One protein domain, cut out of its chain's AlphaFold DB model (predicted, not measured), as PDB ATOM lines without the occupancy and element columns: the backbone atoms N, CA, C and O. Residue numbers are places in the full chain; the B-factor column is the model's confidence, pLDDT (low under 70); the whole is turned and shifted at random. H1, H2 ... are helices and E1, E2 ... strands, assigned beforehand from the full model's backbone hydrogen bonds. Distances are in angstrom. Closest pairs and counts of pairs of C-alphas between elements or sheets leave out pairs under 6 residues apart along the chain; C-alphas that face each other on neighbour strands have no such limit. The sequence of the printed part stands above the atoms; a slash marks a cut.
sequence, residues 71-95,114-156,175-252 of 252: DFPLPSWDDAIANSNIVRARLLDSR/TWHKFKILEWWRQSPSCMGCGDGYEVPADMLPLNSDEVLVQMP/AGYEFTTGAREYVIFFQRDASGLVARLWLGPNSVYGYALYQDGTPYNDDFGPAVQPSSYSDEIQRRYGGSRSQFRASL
ATOM      1  N   ASP A  71      55.374 -81.160  52.625       82.75
ATOM      2  CA  ASP A  71      56.085 -79.893  52.779       82.75
ATOM      3  C   ASP A  71      56.141 -79.166  51.435       82.75
ATOM      4  O   ASP A  71      56.727 -79.651  50.461       82.75
ATOM      5  N   PHE A  72      55.543 -77.978  51.390       86.56
ATOM      6  CA  PHE A  72      55.604 -77.100  50.228       86.56
ATOM      7  C   PHE A  72      56.569 -75.948  50.498       86.56
ATOM      8  O   PHE A  72      56.457 -75.293  51.540       86.56
ATOM      9  N   PRO A  73      57.512 -75.660  49.585       88.31
ATOM     10  CA  PRO A  73      58.343 -74.478  49.709       88.31
ATOM     11  C   PRO A  73      57.479 -73.210  49.705       88.31
ATOM     12  O   PRO A  73      56.521 -73.088  48.942       88.31
ATOM     13  N   LEU A  74      57.876 -72.242  50.530       91.12
ATOM     14  CA  LEU A  74      57.327 -70.886  50.563       91.12
ATOM     15  C   LEU A  74      58.403 -69.896  50.094       91.12
ATOM     16  O   LEU A  74      58.985 -69.178  50.911       91.12
ATOM     17  N   PRO A  75      58.749 -69.896  48.795       95.12
ATOM     18  CA  PRO A  75      59.729 -68.966  48.248       95.12
ATOM     19  C   PRO A  75      59.205 -67.524  48.290       95.12
ATOM     20  O   PRO A  75      58.027 -67.272  48.569       95.12
ATOM     21  N   SER A  76      60.071 -66.564  47.951       96.00
ATOM     22  CA  SER A  76      59.628 -65.188  47.726       96.00
ATOM     23  C   SER A  76      58.557 -65.137  46.626       96.00
ATOM     24  O   SER A  76      58.502 -66.006  45.754       96.00
ATOM     25  N   TRP A  77      57.697 -64.118  46.641       94.44
ATOM     26  CA  TRP A  77      56.666 -63.958  45.607       94.44
ATOM     27  C   TRP A  77      57.262 -63.844  44.197       94.44
ATOM     28  O   TRP A  77      56.740 -64.421  43.244       94.44
ATOM     29  N   ASP A  78      58.391 -63.145  44.074       96.12
ATOM     30  CA  ASP A  78      59.088 -62.983  42.801       96.12
ATOM     31  C   ASP A  78      59.636 -64.324  42.296       96.12
ATOM     32  O   ASP A  78      59.471 -64.642  41.120       96.12
ATOM     33  N   ASP A  79      60.176 -65.164  43.183       95.75
ATOM     34  CA  ASP A  79      60.609 -66.524  42.843       95.75
ATOM     35  C   ASP A  79      59.426 -67.443  42.511       95.75
ATOM     36  O   ASP A  79      59.513 -68.253  41.583       95.75
ATOM     37  N   ALA A  80      58.311 -67.317  43.238       95.12
ATOM     38  CA  ALA A  80      57.086 -68.071  42.989       95.12
ATOM     39  C   ALA A  80      56.563 -67.804  41.571       95.12
ATOM     40  O   ALA A  80      56.290 -68.744  40.820       95.12
ATOM     41  N   ILE A  81      56.490 -66.529  41.176       95.75
ATOM     42  CA  ILE A  81      56.133 -66.116  39.817       95.75
ATOM     43  C   ILE A  81      57.201 -66.564  38.816       95.75
ATOM     44  O   ILE A  81      56.862 -67.110  37.765       95.75
ATOM     45  N   ALA A  82      58.485 -66.362  39.131       95.31
ATOM     46  CA  ALA A  82      59.589 -66.645  38.221       95.31
ATOM     47  C   ALA A  82      59.607 -68.108  37.760       95.31
ATOM     48  O   ALA A  82      59.839 -68.387  36.582       95.31
ATOM     49  N   ASN A  83      59.311 -69.012  38.694       94.56
ATOM     50  CA  ASN A  83      59.418 -70.453  38.519       94.56
ATOM     51  C   ASN A  83      58.080 -71.143  38.224       94.56
ATOM     52  O   ASN A  83      58.045 -72.372  38.190       94.56
ATOM     53  N   SER A  84      56.998 -70.396  37.978       96.31
ATOM     54  CA  SER A  84      55.674 -70.962  37.698       96.31
ATOM     55  C   SER A  84      55.180 -70.633  36.293       96.31
ATOM     56  O   SER A  84      55.330 -69.526  35.777       96.31
ATOM     57  N   ASN A  85      54.512 -71.606  35.685       97.06
ATOM     58  CA  ASN A  85      53.493 -71.328  34.688       97.06
ATOM     59  C   ASN A  85      52.271 -70.766  35.413       97.06
ATOM     60  O   ASN A  85      51.907 -71.270  36.476       97.06
ATOM     61  N   ILE A  86      51.648 -69.742  34.837       96.31
ATOM     62  CA  ILE A  86      50.470 -69.093  35.410       96.31
ATOM     63  C   ILE A  86      49.381 -69.112  34.352       96.31
ATOM     64  O   ILE A  86      49.550 -68.553  33.263       96.31
ATOM     65  N   VAL A  87      48.274 -69.778  34.668       95.94
ATOM     66  CA  VAL A  87      47.150 -69.945  33.744       95.94
ATOM     67  C   VAL A  87      45.834 -69.607  34.401       95.94
ATOM     68  O   VAL A  87      45.657 -69.775  35.606       95.94
ATOM     69  N   ARG A  88      44.882 -69.243  33.551       93.94
ATOM     70  CA  ARG A  88      43.462 -69.318  33.844       93.94
ATOM     71  C   ARG A  88      42.930 -70.641  33.306       93.94
ATOM     72  O   ARG A  88      43.084 -70.923  32.117       93.94
ATOM     73  N   ALA A  89      42.326 -71.458  34.158       93.81
ATOM     74  CA  ALA A  89      41.921 -72.813  33.809       93.81
ATOM     75  C   ALA A  89      40.561 -73.198  34.395       93.81
ATOM     76  O   ALA A  89      40.093 -72.616  35.364       93.81
ATOM     77  N   ARG A  90      39.927 -74.214  33.815       91.75
ATOM     78  CA  ARG A  90      38.665 -74.798  34.271       91.75
ATOM     79  C   ARG A  90      38.868 -76.265  34.597       91.75
ATOM     80  O   ARG A  90      39.435 -76.985  33.780       91.75
ATOM     81  N   LEU A  91      38.372 -76.713  35.745       91.94
ATOM     82  CA  LEU A  91      38.349 -78.137  36.068       91.94
ATOM     83  C   LEU A  91      37.376 -78.864  35.127       91.94
ATOM     84  O   LEU A  91      36.225 -78.449  34.990       91.94
ATOM     85  N   LEU A  92      37.842 -79.927  34.476       92.31
ATOM     86  CA  LEU A  92      37.038 -80.787  33.605       92.31
ATOM     87  C   LEU A  92      36.617 -82.079  34.302       92.31
ATOM     88  O   LEU A  92      35.455 -82.462  34.222       92.31
ATOM     89  N   ASP A  93      37.569 -82.755  34.944       93.81
ATOM     90  CA  ASP A  93      37.355 -84.053  35.585       93.81
ATOM     91  C   ASP A  93      38.287 -84.202  36.794       93.81
ATOM     92  O   ASP A  93      39.316 -83.526  36.896       93.81
ATOM     93  N   SER A  94      37.922 -85.065  37.734       93.88
ATOM     94  CA  SER A  94      38.724 -85.399  38.911       93.88
ATOM     95  C   SER A  94      38.490 -86.843  39.308       93.88
ATOM     96  O   SER A  94      37.352 -87.246  39.536       93.88
ATOM     97  N   ARG A  95      39.569 -87.622  39.405       95.50
ATOM     98  CA  ARG A  95      39.500 -89.046  39.747       95.50
ATOM     99  C   ARG A  95      40.594 -89.413  40.728       95.50
ATOM    100  O   ARG A  95      41.742 -89.005  40.558       95.50
ATOM    101  N   THR A 114      44.714 -88.054  43.781       93.88
ATOM    102  CA  THR A 114      43.687 -87.516  42.887       93.88
ATOM    103  C   THR A 114      44.341 -86.794  41.735       93.88
ATOM    104  O   THR A 114      45.175 -85.910  41.922       93.88
ATOM    105  N   TRP A 115      43.930 -87.167  40.535       95.06
ATOM    106  CA  TRP A 115      44.282 -86.485  39.310       95.06
ATOM    107  C   TRP A 115      43.144 -85.558  38.910       95.06
ATOM    108  O   TRP A 115      41.991 -85.974  38.783       95.06
ATOM    109  N   HIS A 116      43.488 -84.299  38.682       94.69
ATOM    110  CA  HIS A 116      42.589 -83.247  38.249       94.69
ATOM    111  C   HIS A 116      42.933 -82.861  36.815       94.69
ATOM    112  O   HIS A 116      44.048 -82.422  36.527       94.69
ATOM    113  N   LYS A 117      41.971 -83.014  35.905       95.56
ATOM    114  CA  LYS A 117      42.111 -82.572  34.520       95.56
ATOM    115  C   LYS A 117      41.618 -81.143  34.398       95.56
ATOM    116  O   LYS A 117      40.455 -80.865  34.688       95.56
ATOM    117  N   PHE A 118      42.479 -80.258  33.919       95.12
ATOM    118  CA  PHE A 118      42.154 -78.861  33.671       95.12
ATOM    119  C   PHE A 118      42.167 -78.545  32.186       95.12
ATOM    120  O   PHE A 118      43.094 -78.934  31.484       95.12
ATOM    121  N   LYS A 119      41.184 -77.762  31.736       94.81
ATOM    122  CA  LYS A 119      41.227 -77.029  30.470       94.81
ATOM    123  C   LYS A 119      41.858 -75.666  30.709       94.81
ATOM    124  O   LYS A 119      41.328 -74.867  31.477       94.81
ATOM    125  N   ILE A 120      42.955 -75.385  30.033       96.00
ATOM    126  CA  ILE A 120      43.625 -74.095  30.021       96.00
ATOM    127  C   ILE A 120      42.839 -73.163  29.103       96.00
ATOM    128  O   ILE A 120      42.728 -73.378  27.901       96.00
ATOM    129  N   LEU A 121      42.282 -72.112  29.690       94.75
ATOM    130  CA  LEU A 121      41.530 -71.090  28.969       94.75
ATOM    131  C   LEU A 121      42.456 -69.993  28.462       94.75
ATOM    132  O   LEU A 121      42.202 -69.386  27.425       94.75
ATOM    133  N   GLU A 122      43.514 -69.711  29.223       95.56
ATOM    134  CA  GLU A 122      44.429 -68.623  28.931       95.56
ATOM    135  C   GLU A 122      45.765 -68.809  29.644       95.56
ATOM    136  O   GLU A 122      45.813 -69.148  30.827       95.56
ATOM    137  N   TRP A 123      46.850 -68.514  28.933       96.62
ATOM    138  CA  TRP A 123      48.186 -68.424  29.508       96.62
ATOM    139  C   TRP A 123      48.477 -66.977  29.894       96.62
ATOM    140  O   TRP A 123      48.355 -66.081  29.062       96.62
ATOM    141  N   TRP A 124      48.873 -66.749  31.143       97.06
ATOM    142  CA  TRP A 124      49.389 -65.450  31.590       97.06
ATOM    143  C   TRP A 124      50.909 -65.446  31.605       97.06
ATOM    144  O   TRP A 124      51.527 -64.459  31.233       97.06
ATOM    145  N   ARG A 125      51.509 -66.581  31.971       96.94
ATOM    146  CA  ARG A 125      52.954 -66.779  31.941       96.94
ATOM    147  C   ARG A 125      53.290 -68.227  31.626       96.94
ATOM    148  O   ARG A 125      52.644 -69.144  32.133       96.94
ATOM    149  N   GLN A 126      54.342 -68.425  30.839       96.06
ATOM    150  CA  GLN A 126      54.949 -69.734  30.625       96.06
ATOM    151  C   GLN A 126      56.357 -69.747  31.211       96.06
ATOM    152  O   GLN A 126      57.161 -68.861  30.932       96.06
ATOM    153  N   SER A 127      56.634 -70.756  32.027       94.56
ATOM    154  CA  SER A 127      57.968 -71.053  32.545       94.56
ATOM    155  C   SER A 127      58.468 -72.340  31.879       94.56
ATOM    156  O   SER A 127      57.630 -73.193  31.545       94.56
ATOM    157  N   PRO A 128      59.786 -72.505  31.661       91.56
ATOM    158  CA  PRO A 128      60.345 -73.768  31.198       91.56
ATOM    159  C   PRO A 128      59.861 -74.956  32.035       91.56
ATOM    160  O   PRO A 128      59.505 -74.813  33.209       91.56
ATOM    161  N   SER A 129      59.853 -76.143  31.426       90.56
ATOM    162  CA  SER A 129      59.654 -77.370  32.189       90.56
ATOM    163  C   SER A 129      60.757 -77.501  33.233       90.56
ATOM    164  O   SER A 129      61.915 -77.143  33.000       90.56
ATOM    165  N   CYS A 130      60.391 -78.005  34.402       89.69
ATOM    166  CA  CYS A 130      61.364 -78.279  35.438       89.69
ATOM    167  C   CYS A 130      61.787 -79.745  35.375       89.69
ATOM    168  O   CYS A 130      60.996 -80.663  35.136       89.69
ATOM    169  N   MET A 131      63.082 -79.961  35.572       84.56
ATOM    170  CA  MET A 131      63.668 -81.290  35.571       84.56
ATOM    171  C   MET A 131      63.370 -81.964  36.914       84.56
ATOM    172  O   MET A 131      63.734 -81.434  37.958       84.56
ATOM    173  N   GLY A 132      62.696 -83.118  36.892       81.06
ATOM    174  CA  GLY A 132      62.421 -83.904  38.104       81.06
ATOM    175  C   GLY A 132      61.188 -83.485  38.913       81.06
ATOM    176  O   GLY A 132      61.027 -83.940  40.037       81.06
ATOM    177  N   CYS A 133      60.298 -82.652  38.370       80.06
ATOM    178  CA  CYS A 133      59.063 -82.279  39.074       80.06
ATOM    179  C   CYS A 133      57.921 -83.285  38.951       80.06
ATOM    180  O   CYS A 133      56.872 -83.064  39.548       80.06
ATOM    181  N   GLY A 134      58.083 -84.356  38.176       76.25
ATOM    182  CA  GLY A 134      57.127 -85.454  38.206       76.25
ATOM    183  C   GLY A 134      57.312 -86.241  39.499       76.25
ATOM    184  O   GLY A 134      58.423 -86.680  39.778       76.25
ATOM    185  N   ASP A 135      56.239 -86.462  40.260       72.25
ATOM    186  CA  ASP A 135      56.309 -87.257  41.503       72.25
ATOM    187  C   ASP A 135      56.434 -88.775  41.235       72.25
ATOM    188  O   ASP A 135      56.264 -89.590  42.133       72.25
ATOM    189  N   GLY A 136      56.734 -89.168  39.991       80.44
ATOM    190  CA  GLY A 136      56.976 -90.554  39.589       80.44
ATOM    191  C   GLY A 136      55.719 -91.406  39.411       80.44
ATOM    192  O   GLY A 136      55.840 -92.560  39.010       80.44
ATOM    193  N   TYR A 137      54.528 -90.861  39.667       86.75
ATOM    194  CA  TYR A 137      53.279 -91.580  39.442       86.75
ATOM    195  C   TYR A 137      52.975 -91.716  37.952       86.75
ATOM    196  O   TYR A 137      53.077 -90.756  37.182       86.75
ATOM    197  N   GLU A 138      52.565 -92.918  37.560       91.19
ATOM    198  CA  GLU A 138      52.060 -93.167  36.218       91.19
ATOM    199  C   GLU A 138      50.728 -92.438  36.019       91.19
ATOM    200  O   GLU A 138      49.837 -92.468  36.873       91.19
ATOM    201  N   VAL A 139      50.599 -91.763  34.879       93.31
ATOM    202  CA  VAL A 139      49.366 -91.069  34.513       93.31
ATOM    203  C   VAL A 139      48.288 -92.107  34.175       93.31
ATOM    204  O   VAL A 139      48.520 -92.935  33.290       93.31
ATOM    205  N   PRO A 140      47.095 -92.054  34.793       95.31
ATOM    206  CA  PRO A 140      46.021 -92.995  34.499       95.31
ATOM    207  C   PRO A 140      45.609 -92.962  33.023       95.31
ATOM    208  O   PRO A 140      45.306 -91.903  32.462       95.31
ATOM    209  N   ALA A 141      45.570 -94.136  32.387       96.69
ATOM    210  CA  ALA A 141      45.286 -94.264  30.958       96.69
ATOM    211  C   ALA A 141      43.891 -93.744  30.569       96.69
ATOM    212  O   ALA A 141      43.705 -93.226  29.471       96.69
ATOM    213  N   ASP A 142      42.914 -93.837  31.472       97.00
ATOM    214  CA  ASP A 142      41.550 -93.339  31.287       97.00
ATOM    215  C   ASP A 142      41.436 -91.806  31.382       97.00
ATOM    216  O   ASP A 142      40.393 -91.239  31.048       97.00
ATOM    217  N   MET A 143      42.506 -91.120  31.793       96.75
ATOM    218  CA  MET A 143      42.613 -89.661  31.756       96.75
ATOM    219  C   MET A 143      43.350 -89.144  30.517       96.75
ATOM    220  O   MET A 143      43.468 -87.927  30.352       96.75
ATOM    221  N   LEU A 144      43.773 -90.034  29.618       96.62
ATOM    222  CA  LEU A 144      44.474 -89.732  28.372       96.62
ATOM    223  C   LEU A 144      43.615 -90.065  27.129       96.62
ATOM    224  O   LEU A 144      42.669 -90.849  27.227       96.62
ATOM    225  N   PRO A 145      43.934 -89.499  25.945       96.69
ATOM    226  CA  PRO A 145      44.914 -88.433  25.709       96.69
ATOM    227  C   PRO A 145      44.443 -87.073  26.256       96.69
ATOM    228  O   PRO A 145      43.264 -86.888  26.564       96.69
ATOM    229  N   LEU A 146      45.375 -86.124  26.369       96.56
ATOM    230  CA  LEU A 146      45.066 -84.720  26.653       96.56
ATOM    231  C   LEU A 146      44.968 -83.924  25.355       96.56
ATOM    232  O   LEU A 146      45.747 -84.139  24.424       96.56
ATOM    233  N   ASN A 147      44.036 -82.975  25.315       96.94
ATOM    234  CA  ASN A 147      44.050 -81.939  24.288       96.94
ATOM    235  C   ASN A 147      45.243 -80.986  24.493       96.94
ATOM    236  O   ASN A 147      45.821 -80.904  25.575       96.94
ATOM    237  N   SER A 148      45.614 -80.223  23.459       95.31
ATOM    238  CA  SER A 148      46.738 -79.269  23.531       95.31
ATOM    239  C   SER A 148      46.529 -78.136  24.544       95.31
ATOM    240  O   SER A 148      47.474 -77.440  24.906       95.31
ATOM    241  N   ASP A 149      45.282 -77.915  24.953       96.31
ATOM    242  CA  ASP A 149      44.859 -76.960  25.968       96.31
ATOM    243  C   ASP A 149      44.446 -77.656  27.271       96.31
ATOM    244  O   ASP A 149      43.716 -77.074  28.065       96.31
ATOM    245  N   GLU A 150      44.885 -78.890  27.513       96.56
ATOM    246  CA  GLU A 150      44.610 -79.619  28.747       96.56
ATOM    247  C   GLU A 150      45.888 -79.956  29.509       96.56
ATOM    248  O   GLU A 150      46.961 -80.130  28.936       96.56
ATOM    249  N   VAL A 151      45.759 -80.053  30.830       95.88
ATOM    250  CA  VAL A 151      46.848 -80.452  31.722       95.88
ATOM    251  C   VAL A 151      46.308 -81.288  32.874       95.88
ATOM    252  O   VAL A 151      45.174 -81.088  33.323       95.88
ATOM    253  N   LEU A 152      47.118 -82.227  33.353       95.94
ATOM    254  CA  LEU A 152      46.812 -83.028  34.531       95.94
ATOM    255  C   LEU A 152      47.583 -82.517  35.737       95.94
ATOM    256  O   LEU A 152      48.796 -82.366  35.680       95.94
ATOM    257  N   VAL A 153      46.877 -82.280  36.832       93.94
ATOM    258  CA  VAL A 153      47.456 -81.907  38.120       93.94
ATOM    259  C   VAL A 153      47.205 -83.035  39.102       93.94
ATOM    260  O   VAL A 153      46.059 -83.437  39.292       93.94
ATOM    261  N   GLN A 154      48.256 -83.532  39.738       91.88
ATOM    262  CA  GLN A 154      48.133 -84.551  40.778       91.88
ATOM    263  C   GLN A 154      48.125 -83.935  42.174       91.88
ATOM    264  O   GLN A 154      48.802 -82.937  42.435       91.88
ATOM    265  N   MET A 155      47.371 -84.554  43.077       90.56
ATOM    266  CA  MET A 155      47.304 -84.202  44.488       90.56
ATOM    267  C   MET A 155      47.378 -85.468  45.347       90.56
ATOM    268  O   MET A 155      46.630 -86.408  45.076       90.56
ATOM    269  N   PRO A 156      48.217 -85.511  46.398       88.81
ATOM    270  CA  PRO A 156      48.385 -86.681  47.262       88.81
ATOM    271  C   PRO A 156      47.245 -86.803  48.288       88.81
ATOM    272  O   PRO A 156      47.475 -86.963  49.474       88.81
ATOM    273  N   ALA A 175      43.684 -79.424  53.978       55.25
ATOM    274  CA  ALA A 175      42.404 -79.669  54.623       55.25
ATOM    275  C   ALA A 175      41.393 -78.579  54.227       55.25
ATOM    276  O   ALA A 175      41.612 -77.389  54.441       55.25
ATOM    277  N   GLY A 176      40.277 -78.990  53.619       54.03
ATOM    278  CA  GLY A 176      39.246 -78.081  53.105       54.03
ATOM    279  C   GLY A 176      39.516 -77.529  51.702       54.03
ATOM    280  O   GLY A 176      38.698 -76.769  51.190       54.03
ATOM    281  N   TYR A 177      40.623 -77.914  51.064       60.25
ATOM    282  CA  TYR A 177      40.850 -77.664  49.652       60.25
ATOM    283  C   TYR A 177      40.260 -78.809  48.824       60.25
ATOM    284  O   TYR A 177      40.868 -79.862  48.639       60.25
ATOM    285  N   GLU A 178      39.065 -78.584  48.302       64.56
ATOM    286  CA  GLU A 178      38.540 -79.342  47.177       64.56
ATOM    287  C   GLU A 178      38.482 -78.387  45.989       64.56
ATOM    288  O   GLU A 178      38.030 -77.245  46.129       64.56
ATOM    289  N   PHE A 179      38.916 -78.833  44.808       72.12
ATOM    290  CA  PHE A 179      38.509 -78.166  43.577       72.12
ATOM    291  C   PHE A 179      36.991 -78.321  43.464       72.12
ATOM    292  O   PHE A 179      36.482 -79.296  42.916       72.12
ATOM    293  N   THR A 180      36.255 -77.407  44.093       58.75
ATOM    294  CA  THR A 180      34.807 -77.524  44.175       58.75
ATOM    295  C   THR A 180      34.233 -77.419  42.769       58.75
ATOM    296  O   THR A 180      34.599 -76.544  41.983       58.75
ATOM    297  N   THR A 181      33.271 -78.277  42.455       53.72
ATOM    298  CA  THR A 181      32.517 -78.224  41.193       53.72
ATOM    299  C   THR A 181      31.738 -76.910  41.017       53.72
ATOM    300  O   THR A 181      31.259 -76.618  39.922       53.72
ATOM    301  N   GLY A 182      31.620 -76.101  42.080       55.34
ATOM    302  CA  GLY A 182      31.019 -74.767  42.062       55.34
ATOM    303  C   GLY A 182      31.958 -73.646  41.599       55.34
ATOM    304  O   GLY A 182      31.482 -72.678  41.000       55.34
ATOM    305  N   ALA A 183      33.273 -73.766  41.821       59.69
ATOM    306  CA  ALA A 183      34.252 -72.845  41.253       59.69
ATOM    307  C   ALA A 183      34.436 -73.183  39.770       59.69
ATOM    308  O   ALA A 183      34.919 -74.251  39.390       59.69
ATOM    309  N   ARG A 184      33.972 -72.271  38.913       74.06
ATOM    310  CA  ARG A 184      33.871 -72.525  37.473       74.06
ATOM    311  C   ARG A 184      35.222 -72.443  36.784       74.06
ATOM    312  O   ARG A 184      35.393 -73.050  35.730       74.06
ATOM    313  N   GLU A 185      36.160 -71.703  37.356       87.75
ATOM    314  CA  GLU A 185      37.491 -71.517  36.807       87.75
ATOM    315  C   GLU A 185      38.480 -71.084  37.928       87.75
ATOM    316  O   GLU A 185      38.073 -70.717  39.036       87.75
ATOM    317  N   TYR A 186      39.782 -71.169  37.649       89.50
ATOM    318  CA  TYR A 186      40.892 -71.039  38.598       89.50
ATOM    319  C   TYR A 186      42.074 -70.284  37.983       89.50
ATOM    320  O   TYR A 186      42.336 -70.420  36.788       89.50
ATOM    321  N   VAL A 187      42.820 -69.539  38.801       91.75
ATOM    322  CA  VAL A 187      44.193 -69.124  38.480       91.75
ATOM    323  C   VAL A 187      45.142 -70.115  39.140       91.75
ATOM    324  O   VAL A 187      45.104 -70.277  40.360       91.75
ATOM    325  N   ILE A 188      45.962 -70.791  38.336       93.56
ATOM    326  CA  ILE A 188      46.825 -71.888  38.789       93.56
ATOM    327  C   ILE A 188      48.288 -71.552  38.503       93.56
ATOM    328  O   ILE A 188      48.643 -71.218  37.372       93.56
ATOM    329  N   PHE A 189      49.119 -71.702  39.532       95.19
ATOM    330  CA  PHE A 189      50.572 -71.613  39.505       95.19
ATOM    331  C   PHE A 189      51.145 -73.025  39.543       95.19
ATOM    332  O   PHE A 189      51.018 -73.730  40.545       95.19
ATOM    333  N   PHE A 190      51.780 -73.462  38.465       95.31
ATOM    334  CA  PHE A 190      52.286 -74.828  38.385       95.31
ATOM    335  C   PHE A 190      53.584 -74.926  37.603       95.31
ATOM    336  O   PHE A 190      53.919 -74.081  36.772       95.31
ATOM    337  N   GLN A 191      54.304 -76.011  37.829       95.25
ATOM    338  CA  GLN A 191      55.432 -76.388  36.997       95.25
ATOM    339  C   GLN A 191      55.059 -77.577  36.126       95.25
ATOM    340  O   GLN A 191      54.350 -78.469  36.584       95.25
ATOM    341  N   ARG A 192      55.517 -77.580  34.873       93.44
ATOM    342  CA  ARG A 192      55.347 -78.725  33.975       93.44
ATOM    343  C   ARG A 192      56.546 -79.642  34.071       93.44
ATOM    344  O   ARG A 192      57.682 -79.169  34.143       93.44
ATOM    345  N   ASP A 193      56.278 -80.932  34.019       92.12
ATOM    346  CA  ASP A 193      57.307 -81.923  33.771       92.12
ATOM    347  C   ASP A 193      57.845 -81.820  32.328       92.12
ATOM    348  O   ASP A 193      57.397 -81.009  31.511       92.12
ATOM    349  N   ALA A 194      58.839 -82.646  32.004       90.44
ATOM    350  CA  ALA A 194      59.435 -82.660  30.671       90.44
ATOM    351  C   ALA A 194      58.477 -83.178  29.581       90.44
ATOM    352  O   ALA A 194      58.672 -82.839  28.416       90.44
ATOM    353  N   SER A 195      57.455 -83.973  29.938       89.38
ATOM    354  CA  SER A 195      56.431 -84.415  28.981       89.38
ATOM    355  C   SER A 195      55.474 -83.286  28.593       89.38
ATOM    356  O   SER A 195      54.893 -83.311  27.510       89.38
ATOM    357  N   GLY A 196      55.314 -82.286  29.467       88.19
ATOM    358  CA  GLY A 196      54.375 -81.183  29.301       88.19
ATOM    359  C   GLY A 196      52.924 -81.554  29.621       88.19
ATOM    360  O   GLY A 196      52.073 -80.665  29.593       88.19
ATOM    361  N   LEU A 197      52.648 -82.826  29.934       87.56
ATOM    362  CA  LEU A 197      51.311 -83.351  30.228       87.56
ATOM    363  C   LEU A 197      50.944 -83.192  31.705       87.56
ATOM    364  O   LEU A 197      49.771 -82.994  32.033       87.56
ATOM    365  N   VAL A 198      51.943 -83.283  32.588       91.88
ATOM    366  CA  VAL A 198      51.748 -83.292  34.038       91.88
ATOM    367  C   VAL A 198      52.231 -81.981  34.640       91.88
ATOM    368  O   VAL A 198      53.350 -81.517  34.413       91.88
ATOM    369  N   ALA A 199      51.355 -81.386  35.435       92.94
ATOM    370  CA  ALA A 199      51.586 -80.194  36.214       92.94
ATOM    371  C   ALA A 199      51.703 -80.533  37.700       92.94
ATOM    372  O   ALA A 199      50.872 -81.244  38.265       92.94
ATOM    373  N   ARG A 200      52.704 -79.945  38.353       91.94
ATOM    374  CA  ARG A 200      52.885 -79.999  39.801       91.94
ATOM    375  C   ARG A 200      52.571 -78.650  40.434       91.94
ATOM    376  O   ARG A 200      53.113 -77.617  40.030       91.94
ATOM    377  N   LEU A 201      51.739 -78.676  41.473       92.31
ATOM    378  CA  LEU A 201      51.477 -77.533  42.349       92.31
ATOM    379  C   LEU A 201      52.589 -77.439  43.394       92.31
ATOM    380  O   LEU A 201      52.430 -77.838  44.542       92.31
ATOM    381  N   TRP A 202      53.759 -76.969  42.974       90.81
ATOM    382  CA  TRP A 202      54.945 -76.946  43.833       90.81
ATOM    383  C   TRP A 202      54.827 -75.983  45.029       90.81
ATOM    384  O   TRP A 202      55.536 -76.180  46.005       90.81
ATOM    385  N   LEU A 203      53.911 -75.005  45.001       90.50
ATOM    386  CA  LEU A 203      53.584 -74.138  46.150       90.50
ATOM    387  C   LEU A 203      52.441 -74.712  47.008       90.50
ATOM    388  O   LEU A 203      51.939 -74.050  47.922       90.50
ATOM    389  N   GLY A 204      51.989 -75.928  46.694       89.88
ATOM    390  CA  GLY A 204      50.899 -76.592  47.385       89.88
ATOM    391  C   GLY A 204      49.573 -75.841  47.239       89.88
ATOM    392  O   GLY A 204      49.268 -75.349  46.150       89.88
ATOM    393  N   PRO A 205      48.790 -75.694  48.321       85.75
ATOM    394  CA  PRO A 205      47.540 -74.930  48.302       85.75
ATOM    395  C   PRO A 205      47.718 -73.473  47.859       85.75
ATOM    396  O   PRO A 205      46.805 -72.884  47.282       85.75
ATOM    397  N   ASN A 206      48.908 -72.890  48.062       86.81
ATOM    398  CA  ASN A 206      49.201 -71.514  47.658       86.81
ATOM    399  C   ASN A 206      49.281 -71.338  46.134       86.81
ATOM    400  O   ASN A 206      49.306 -70.207  45.655       86.81
ATOM    401  N   SER A 207      49.316 -72.436  45.371       88.94
ATOM    402  CA  SER A 207      49.343 -72.411  43.911       88.94
ATOM    403  C   SER A 207      47.990 -72.113  43.270       88.94
ATOM    404  O   SER A 207      47.948 -71.949  42.050       88.94
ATOM    405  N   VAL A 208      46.877 -72.101  44.013       87.75
ATOM    406  CA  VAL A 208      45.556 -72.044  43.383       87.75
ATOM    407  C   VAL A 208      44.619 -71.023  43.999       87.75
ATOM    408  O   VAL A 208      44.336 -71.026  45.194       87.75
ATOM    409  N   TYR A 209      44.020 -70.230  43.117       84.56
ATOM    410  CA  TYR A 209      43.027 -69.226  43.454       84.56
ATOM    411  C   TYR A 209      41.750 -69.510  42.665       84.56
ATOM    412  O   TYR A 209      41.724 -69.393  41.438       84.56
ATOM    413  N   GLY A 210      40.697 -69.936  43.363       79.44
ATOM    414  CA  GLY A 210      39.382 -70.145  42.760       79.44
ATOM    415  C   GLY A 210      38.672 -68.822  42.491       79.44
ATOM    416  O   GLY A 210      38.918 -67.823  43.170       79.44
ATOM    417  N   TYR A 211      37.765 -68.810  41.514       73.62
ATOM    418  CA  TYR A 211      36.886 -67.665  41.316       73.62
ATOM    419  C   TYR A 211      35.458 -68.047  40.944       73.62
ATOM    420  O   TYR A 211      35.175 -69.033  40.260       73.62
ATOM    421  N   ALA A 212      34.540 -67.211  41.423       70.56
ATOM    422  CA  ALA A 212      33.136 -67.292  41.089       70.56
ATOM    423  C   ALA A 212      32.888 -66.614  39.735       70.56
ATOM    424  O   ALA A 212      33.321 -65.483  39.491       70.56
ATOM    425  N   LEU A 213      32.152 -67.301  38.867       72.38
ATOM    426  CA  LEU A 213      31.542 -66.693  37.690       72.38
ATOM    427  C   LEU A 213      30.038 -66.575  37.916       72.38
ATOM    428  O   LEU A 213      29.429 -67.430  38.567       72.38
ATOM    429  N   TYR A 214      29.431 -65.575  37.291       75.19
ATOM    430  CA  TYR A 214      27.997 -65.554  37.051       75.19
ATOM    431  C   TYR A 214      27.566 -66.753  36.192       75.19
ATOM    432  O   TYR A 214      28.381 -67.472  35.601       75.19
ATOM    433  N   GLN A 215      26.250 -66.985  36.114       71.81
ATOM    434  CA  GLN A 215      25.691 -68.097  35.341       71.81
ATOM    435  C   GLN A 215      26.073 -68.048  33.857       71.81
ATOM    436  O   GLN A 215      26.278 -69.108  33.269       71.81
ATOM    437  N   ASP A 216      26.245 -66.848  33.307       75.69
ATOM    438  CA  ASP A 216      26.666 -66.581  31.927       75.69
ATOM    439  C   ASP A 216      28.179 -66.755  31.684       75.69
ATOM    440  O   ASP A 216      28.641 -66.628  30.553       75.69
ATOM    441  N   GLY A 217      28.953 -67.069  32.729       72.00
ATOM    442  CA  GLY A 217      30.401 -67.244  32.646       72.00
ATOM    443  C   GLY A 217      31.203 -65.947  32.770       72.00
ATOM    444  O   GLY A 217      32.425 -65.991  32.656       72.00
ATOM    445  N   THR A 218      30.562 -64.805  33.027       77.06
ATOM    446  CA  THR A 218      31.282 -63.559  33.314       77.06
ATOM    447  C   THR A 218      31.839 -63.569  34.744       77.06
ATOM    448  O   THR A 218      31.200 -64.118  35.648       77.06
ATOM    449  N   PRO A 219      33.046 -63.025  34.994       74.50
ATOM    450  CA  PRO A 219      33.601 -62.979  36.345       74.50
ATOM    451  C   PRO A 219      32.726 -62.166  37.298       74.50
ATOM    452  O   PRO A 219      32.291 -61.073  36.945       74.50
ATOM    453  N   TYR A 220      32.499 -62.683  38.512       79.00
ATOM    454  CA  TYR A 220      31.709 -61.978  39.528       79.00
ATOM    455  C   TYR A 220      32.330 -60.621  39.909       79.00
ATOM    456  O   TYR A 220      31.633 -59.611  39.996       79.00
ATOM    457  N   ASN A 221      33.655 -60.605  40.066       78.00
ATOM    458  CA  ASN A 221      34.515 -59.437  40.263       78.00
ATOM    459  C   ASN A 221      35.879 -59.663  39.580       78.00
ATOM    460  O   ASN A 221      36.172 -60.781  39.144       78.00
ATOM    461  N   ASP A 222      36.710 -58.615  39.473       79.31
ATOM    462  CA  ASP A 222      38.098 -58.721  38.977       79.31
ATOM    463  C   ASP A 222      39.103 -59.157  40.058       79.31
ATOM    464  O   ASP A 222      40.275 -59.384  39.767       79.31
ATOM    465  N   ASP A 223      38.655 -59.310  41.299       80.19
ATOM    466  CA  ASP A 223      39.547 -59.637  42.405       80.19
ATOM    467  C   ASP A 223      39.990 -61.097  42.338       80.19
ATOM    468  O   ASP A 223      39.280 -61.973  41.828       80.19
ATOM    469  N   PHE A 224      41.153 -61.410  42.896       72.69
ATOM    470  CA  PHE A 224      41.387 -62.775  43.337       72.69
ATOM    471  C   PHE A 224      40.263 -63.121  44.318       72.69
ATOM    472  O   PHE A 224      40.108 -62.465  45.347       72.69
ATOM    473  N   GLY A 225      39.424 -64.103  43.959       64.94
ATOM    474  CA  GLY A 225      38.411 -64.607  44.879       64.94
ATOM    475  C   GLY A 225      39.084 -65.021  46.190       64.94
ATOM    476  O   GLY A 225      40.300 -65.253  46.184       64.94
ATOM    477  N   PRO A 226      38.341 -65.118  47.310       59.25
ATOM    478  CA  PRO A 226      38.913 -65.695  48.514       59.25
ATOM    479  C   PRO A 226      39.547 -67.017  48.100       59.25
ATOM    480  O   PRO A 226      38.883 -67.876  47.510       59.25
ATOM    481  N   ALA A 227      40.860 -67.122  48.295       54.75
ATOM    482  CA  ALA A 227      41.535 -68.368  48.025       54.75
ATOM    483  C   ALA A 227      40.800 -69.440  48.844       54.75
ATOM    484  O   ALA A 227      40.349 -69.171  49.962       54.75
ATOM    485  N   VAL A 228      40.603 -70.622  48.253       55.81
ATOM    486  CA  VAL A 228      39.851 -71.720  48.892       55.81
ATOM    487  C   VAL A 228      40.412 -71.999  50.298       55.81
ATOM    488  O   VAL A 228      39.677 -72.400  51.193       55.81
ATOM    489  N   GLN A 229      41.695 -71.673  50.499       63.47
ATOM    490  CA  GLN A 229      42.354 -71.445  51.780       63.47
ATOM    491  C   GLN A 229      43.168 -70.140  51.732       63.47
ATOM    492  O   GLN A 229      43.634 -69.794  50.646       63.47
ATOM    493  N   PRO A 230      43.398 -69.426  52.852       68.06
ATOM    494  CA  PRO A 230      44.264 -68.248  52.880       68.06
ATOM    495  C   PRO A 230      45.640 -68.577  52.288       68.06
ATOM    496  O   PRO A 230      46.413 -69.330  52.876       68.06
ATOM    497  N   SER A 231      45.947 -68.031  51.110       78.69
ATOM    498  CA  SER A 231      47.271 -68.202  50.514       78.69
ATOM    499  C   SER A 231      48.266 -67.325  51.265       78.69
ATOM    500  O   SER A 231      47.970 -66.157  51.540       78.69
ATOM    501  N   SER A 232      49.466 -67.843  51.524       85.56
ATOM    502  CA  SER A 232      50.579 -67.064  52.088       85.56
ATOM    503  C   SER A 232      50.985 -65.878  51.198       85.56
ATOM    504  O   SER A 232      51.665 -64.969  51.660       85.56
ATOM    505  N   TYR A 233      50.535 -65.847  49.938       89.81
ATOM    506  CA  TYR A 233      50.769 -64.741  49.008       89.81
ATOM    507  C   TYR A 233      49.603 -63.754  48.890       89.81
ATOM    508  O   TYR A 233      49.688 -62.817  48.099       89.81
ATOM    509  N   SER A 234      48.518 -63.930  49.651       87.25
ATOM    510  CA  SER A 234      47.343 -63.046  49.556       87.25
ATOM    511  C   SER A 234      47.711 -61.584  49.844       87.25
ATOM    512  O   SER A 234      47.300 -60.690  49.105       87.25
ATOM    513  N   ASP A 235      48.564 -61.348  50.845       89.69
ATOM    514  CA  ASP A 235      49.047 -60.010  51.199       89.69
ATOM    515  C   ASP A 235      49.923 -59.402  50.097       89.69
ATOM    516  O   ASP A 235      49.796 -58.219  49.786       89.69
ATOM    517  N   GLU A 236      50.783 -60.198  49.458       93.06
ATOM    518  CA  GLU A 236      51.624 -59.735  48.349       93.06
ATOM    519  C   GLU A 236      50.783 -59.375  47.120       93.06
ATOM    520  O   GLU A 236      51.012 -58.331  46.502       93.06
ATOM    521  N   ILE A 237      49.764 -60.181  46.807       90.69
ATOM    522  CA  ILE A 237      48.814 -59.899  45.728       90.69
ATOM    523  C   ILE A 237      48.041 -58.607  46.020       90.69
ATOM    524  O   ILE A 237      47.930 -57.736  45.151       90.69
ATOM    525  N   GLN A 238      47.550 -58.447  47.252       91.00
ATOM    526  CA  GLN A 238      46.834 -57.245  47.670       91.00
ATOM    527  C   GLN A 238      47.733 -56.006  47.616       91.00
ATOM    528  O   GLN A 238      47.334 -54.963  47.101       91.00
ATOM    529  N   ARG A 239      48.961 -56.113  48.124       95.00
ATOM    530  CA  ARG A 239      49.917 -55.008  48.223       95.00
ATOM    531  C   ARG A 239      50.419 -54.542  46.858       95.00
ATOM    532  O   ARG A 239      50.578 -53.341  46.662       95.00
ATOM    533  N   ARG A 240      50.716 -55.466  45.937       95.69
ATOM    534  CA  ARG A 240      51.322 -55.144  44.630       95.69
ATOM    535  C   ARG A 240      50.295 -54.844  43.542       95.69
ATOM    536  O   ARG A 240      50.577 -54.027  42.673       95.69
ATOM    537  N   TYR A 241      49.131 -55.489  43.591       94.44
ATOM    538  CA  TYR A 241      48.136 -55.447  42.511       94.44
ATOM    539  C   TYR A 241      46.746 -55.037  43.002       94.44
ATOM    540  O   TYR A 241      45.761 -55.230  42.297       94.44
ATOM    541  N   GLY A 242      46.628 -54.555  44.243       92.00
ATOM    542  CA  GLY A 242      45.346 -54.154  44.825       92.00
ATOM    543  C   GLY A 242      44.327 -55.291  44.941       92.00
ATOM    544  O   GLY A 242      43.143 -55.007  45.081       92.00
ATOM    545  N   GLY A 243      44.762 -56.551  44.832       87.25
ATOM    546  CA  GLY A 243      43.870 -57.708  44.730       87.25
ATOM    547  C   GLY A 243      43.320 -57.958  43.319       87.25
ATOM    548  O   GLY A 243      42.656 -58.970  43.112       87.25
ATOM    549  N   SER A 244      43.615 -57.098  42.337       89.81
ATOM    550  CA  SER A 244      43.093 -57.178  40.968       89.81
ATOM    551  C   SER A 244      43.859 -58.184  40.109       89.81
ATOM    552  O   SER A 244      45.083 -58.122  39.951       89.81
ATOM    553  N   ARG A 245      43.113 -59.088  39.469       89.56
ATOM    554  CA  ARG A 245      43.657 -60.058  38.512       89.56
ATOM    555  C   ARG A 245      44.107 -59.393  37.227       89.56
ATOM    556  O   ARG A 245      45.135 -59.789  36.690       89.56
ATOM    557  N   SER A 246      43.362 -58.413  36.719       90.94
ATOM    558  CA  SER A 246      43.770 -57.702  35.507       90.94
ATOM    559  C   SER A 246      45.082 -56.944  35.719       90.94
ATOM    560  O   SER A 246      45.961 -57.021  34.861       90.94
ATOM    561  N   GLN A 247      45.267 -56.311  36.884       93.88
ATOM    562  CA  GLN A 247      46.532 -55.669  37.251       93.88
ATOM    563  C   GLN A 247      47.662 -56.682  37.417       93.88
ATOM    564  O   GLN A 247      48.743 -56.479  36.867       93.88
ATOM    565  N   PHE A 248      47.411 -57.790  38.121       94.62
ATOM    566  CA  PHE A 248      48.402 -58.852  38.258       94.62
ATOM    567  C   PHE A 248      48.828 -59.397  36.897       94.62
ATOM    568  O   PHE A 248      50.010 -59.393  36.572       94.62
ATOM    569  N   ARG A 249      47.865 -59.789  36.061       95.00
ATOM    570  CA  ARG A 249      48.110 -60.285  34.708       95.00
ATOM    571  C   ARG A 249      48.892 -59.283  33.861       95.00
ATOM    572  O   ARG A 249      49.774 -59.699  33.125       95.00
ATOM    573  N   ALA A 250      48.572 -57.993  33.943       95.56
ATOM    574  CA  ALA A 250      49.277 -56.950  33.198       95.56
ATOM    575  C   ALA A 250      50.728 -56.733  33.670       95.56
ATOM    576  O   ALA A 250      51.498 -56.087  32.964       95.56
ATOM    577  N   SER A 251      51.089 -57.239  34.854       95.75
ATOM    578  CA  SER A 251      52.436 -57.134  35.428       95.75
ATOM    579  C   SER A 251      53.355 -58.325  35.133       95.75
ATOM    580  O   SER A 251      54.541 -58.253  35.454       95.75
ATOM    581  N   LEU A 252      52.802 -59.416  34.590       93.19
ATOM    582  CA  LEU A 252      53.524 -60.647  34.247       93.19
ATOM    583  C   LEU A 252      54.210 -60.540  32.883       93.19
ATOM    584  O   LEU A 252      55.305 -61.138  32.768       93.19
TER     585      LEU A 252
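Overview. This is residues 71 to 95, 114 to 156 and 175 to 252 of the 252 residues of an uncharacterized protein of Pyrinomonadaceae bacterium (UniProt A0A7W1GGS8). Five strands, E1, E2, E3, E5 and E4 in that order round the ring, make a small closed barrel, and E6 is paired onto E4 as a further strand. H1, H2 and H4 sit on the barrel, H3 touches H4 away from it, and the long stretch of residues 126 to 149 loops past the barrel on the side far from H3 and H4. The printed part has 146 residues, with four named helices and six named strands in the order H1 E1 E2 E3 E4 E5 H2 E6 H3 H4; the sheet is mixed. The class is mixed, helices and strands, though under half of the residues are in named elements. The whole is compact, with a radius of gyration of the C-alphas of 14.6 A and spans of 41 by 36 by 29 A.

Along the chain. Start at C-alpha 77, at (56.666, -63.958, 45.607), where H1 begins; it covers residues 77 to 82. E1, residues 85 to 95, measures 23.1 A and bends by 89 degrees at residue 88. Past the cut, E2 runs from C-alpha 114 at (43.687, -87.516, 42.887) through residue 125, measures 25.2 A and bends by 91 degrees at residue 122. E3 is residues 150 to 155, 16.6 A. After the second cut, E4 takes residues 185 to 192, measures 19.5 A and bends by 64 degrees at residue 189. The short E5, residues 198 to 200, H2, residues 204 to 207, and E6, residues 208 to 211, come next. H3, residues 234 to 241, measures 10.4 A, and H4, residues 245 to 251, measures 9.8 A and ends at C-alpha 251, at (52.436, -57.134, 35.428).

Arrangement. Look first at the ring. E1 and E2 are antiparallel at 155 degrees, with N 90 and O 119 within hydrogen-bond range at 2.8 A. E2 and E3 form an antiparallel hairpin, where N 116 and O 153 are 2.8 A apart. E3 and E5 are parallel at 46 degrees, with N 199 and O 152 within range at 2.8 A. E4 and E5 form another antiparallel hairpin, with N 200 and O 191 at 2.8 A. E4 and E1 are antiparallel and close the ring, with N 186 and O 89 at 2.7 A. E6 is antiparallel to E4 at 162 degrees, with N 187 and O 209 at 2.9 A; it lies on the same one side of E4 as E5. Then look outside the barrel. H2 is on it at a height over the sheet of 6.7 A; the closest C-alphas of H2 and E4 are those of Ser 207 and Phe 189, 4.6 A apart. H4 is on it too, outside, and the C-alphas of Arg 249 and Trp 124 of E2 come within 6.2 A. H1 is on the barrel, its Ile 81 C-alpha 7.8 A from that of Phe 189 in E4. H3 is not on the barrel but touches H4 at a steep tilt of 61 degrees, the same way; their closest C-alphas, of Tyr 241 and Phe 248, are 5.5 A apart. In H1, H3 and H4 every O i to N i+4 pair is within hydrogen-bond range; H2 is too short for such a pair.

Size, cuts and confidence. The C-alphas of Ala 141 and Arg 239 are the two farthest apart, at 43.1 A. Residues 96 to 113 are not printed, and C-alphas 95 and 114 are 5.5 A apart across this cut; residues 157 to 174 are not printed either, with C-alphas 156 and 175 11.8 A apart. The links E2 to E3 and E6 to H3 are long. The model's mean pLDDT over the printed part is 86.9, and it falls under 70 at residues 175 to 178, 180 to 183 and 225 to 230.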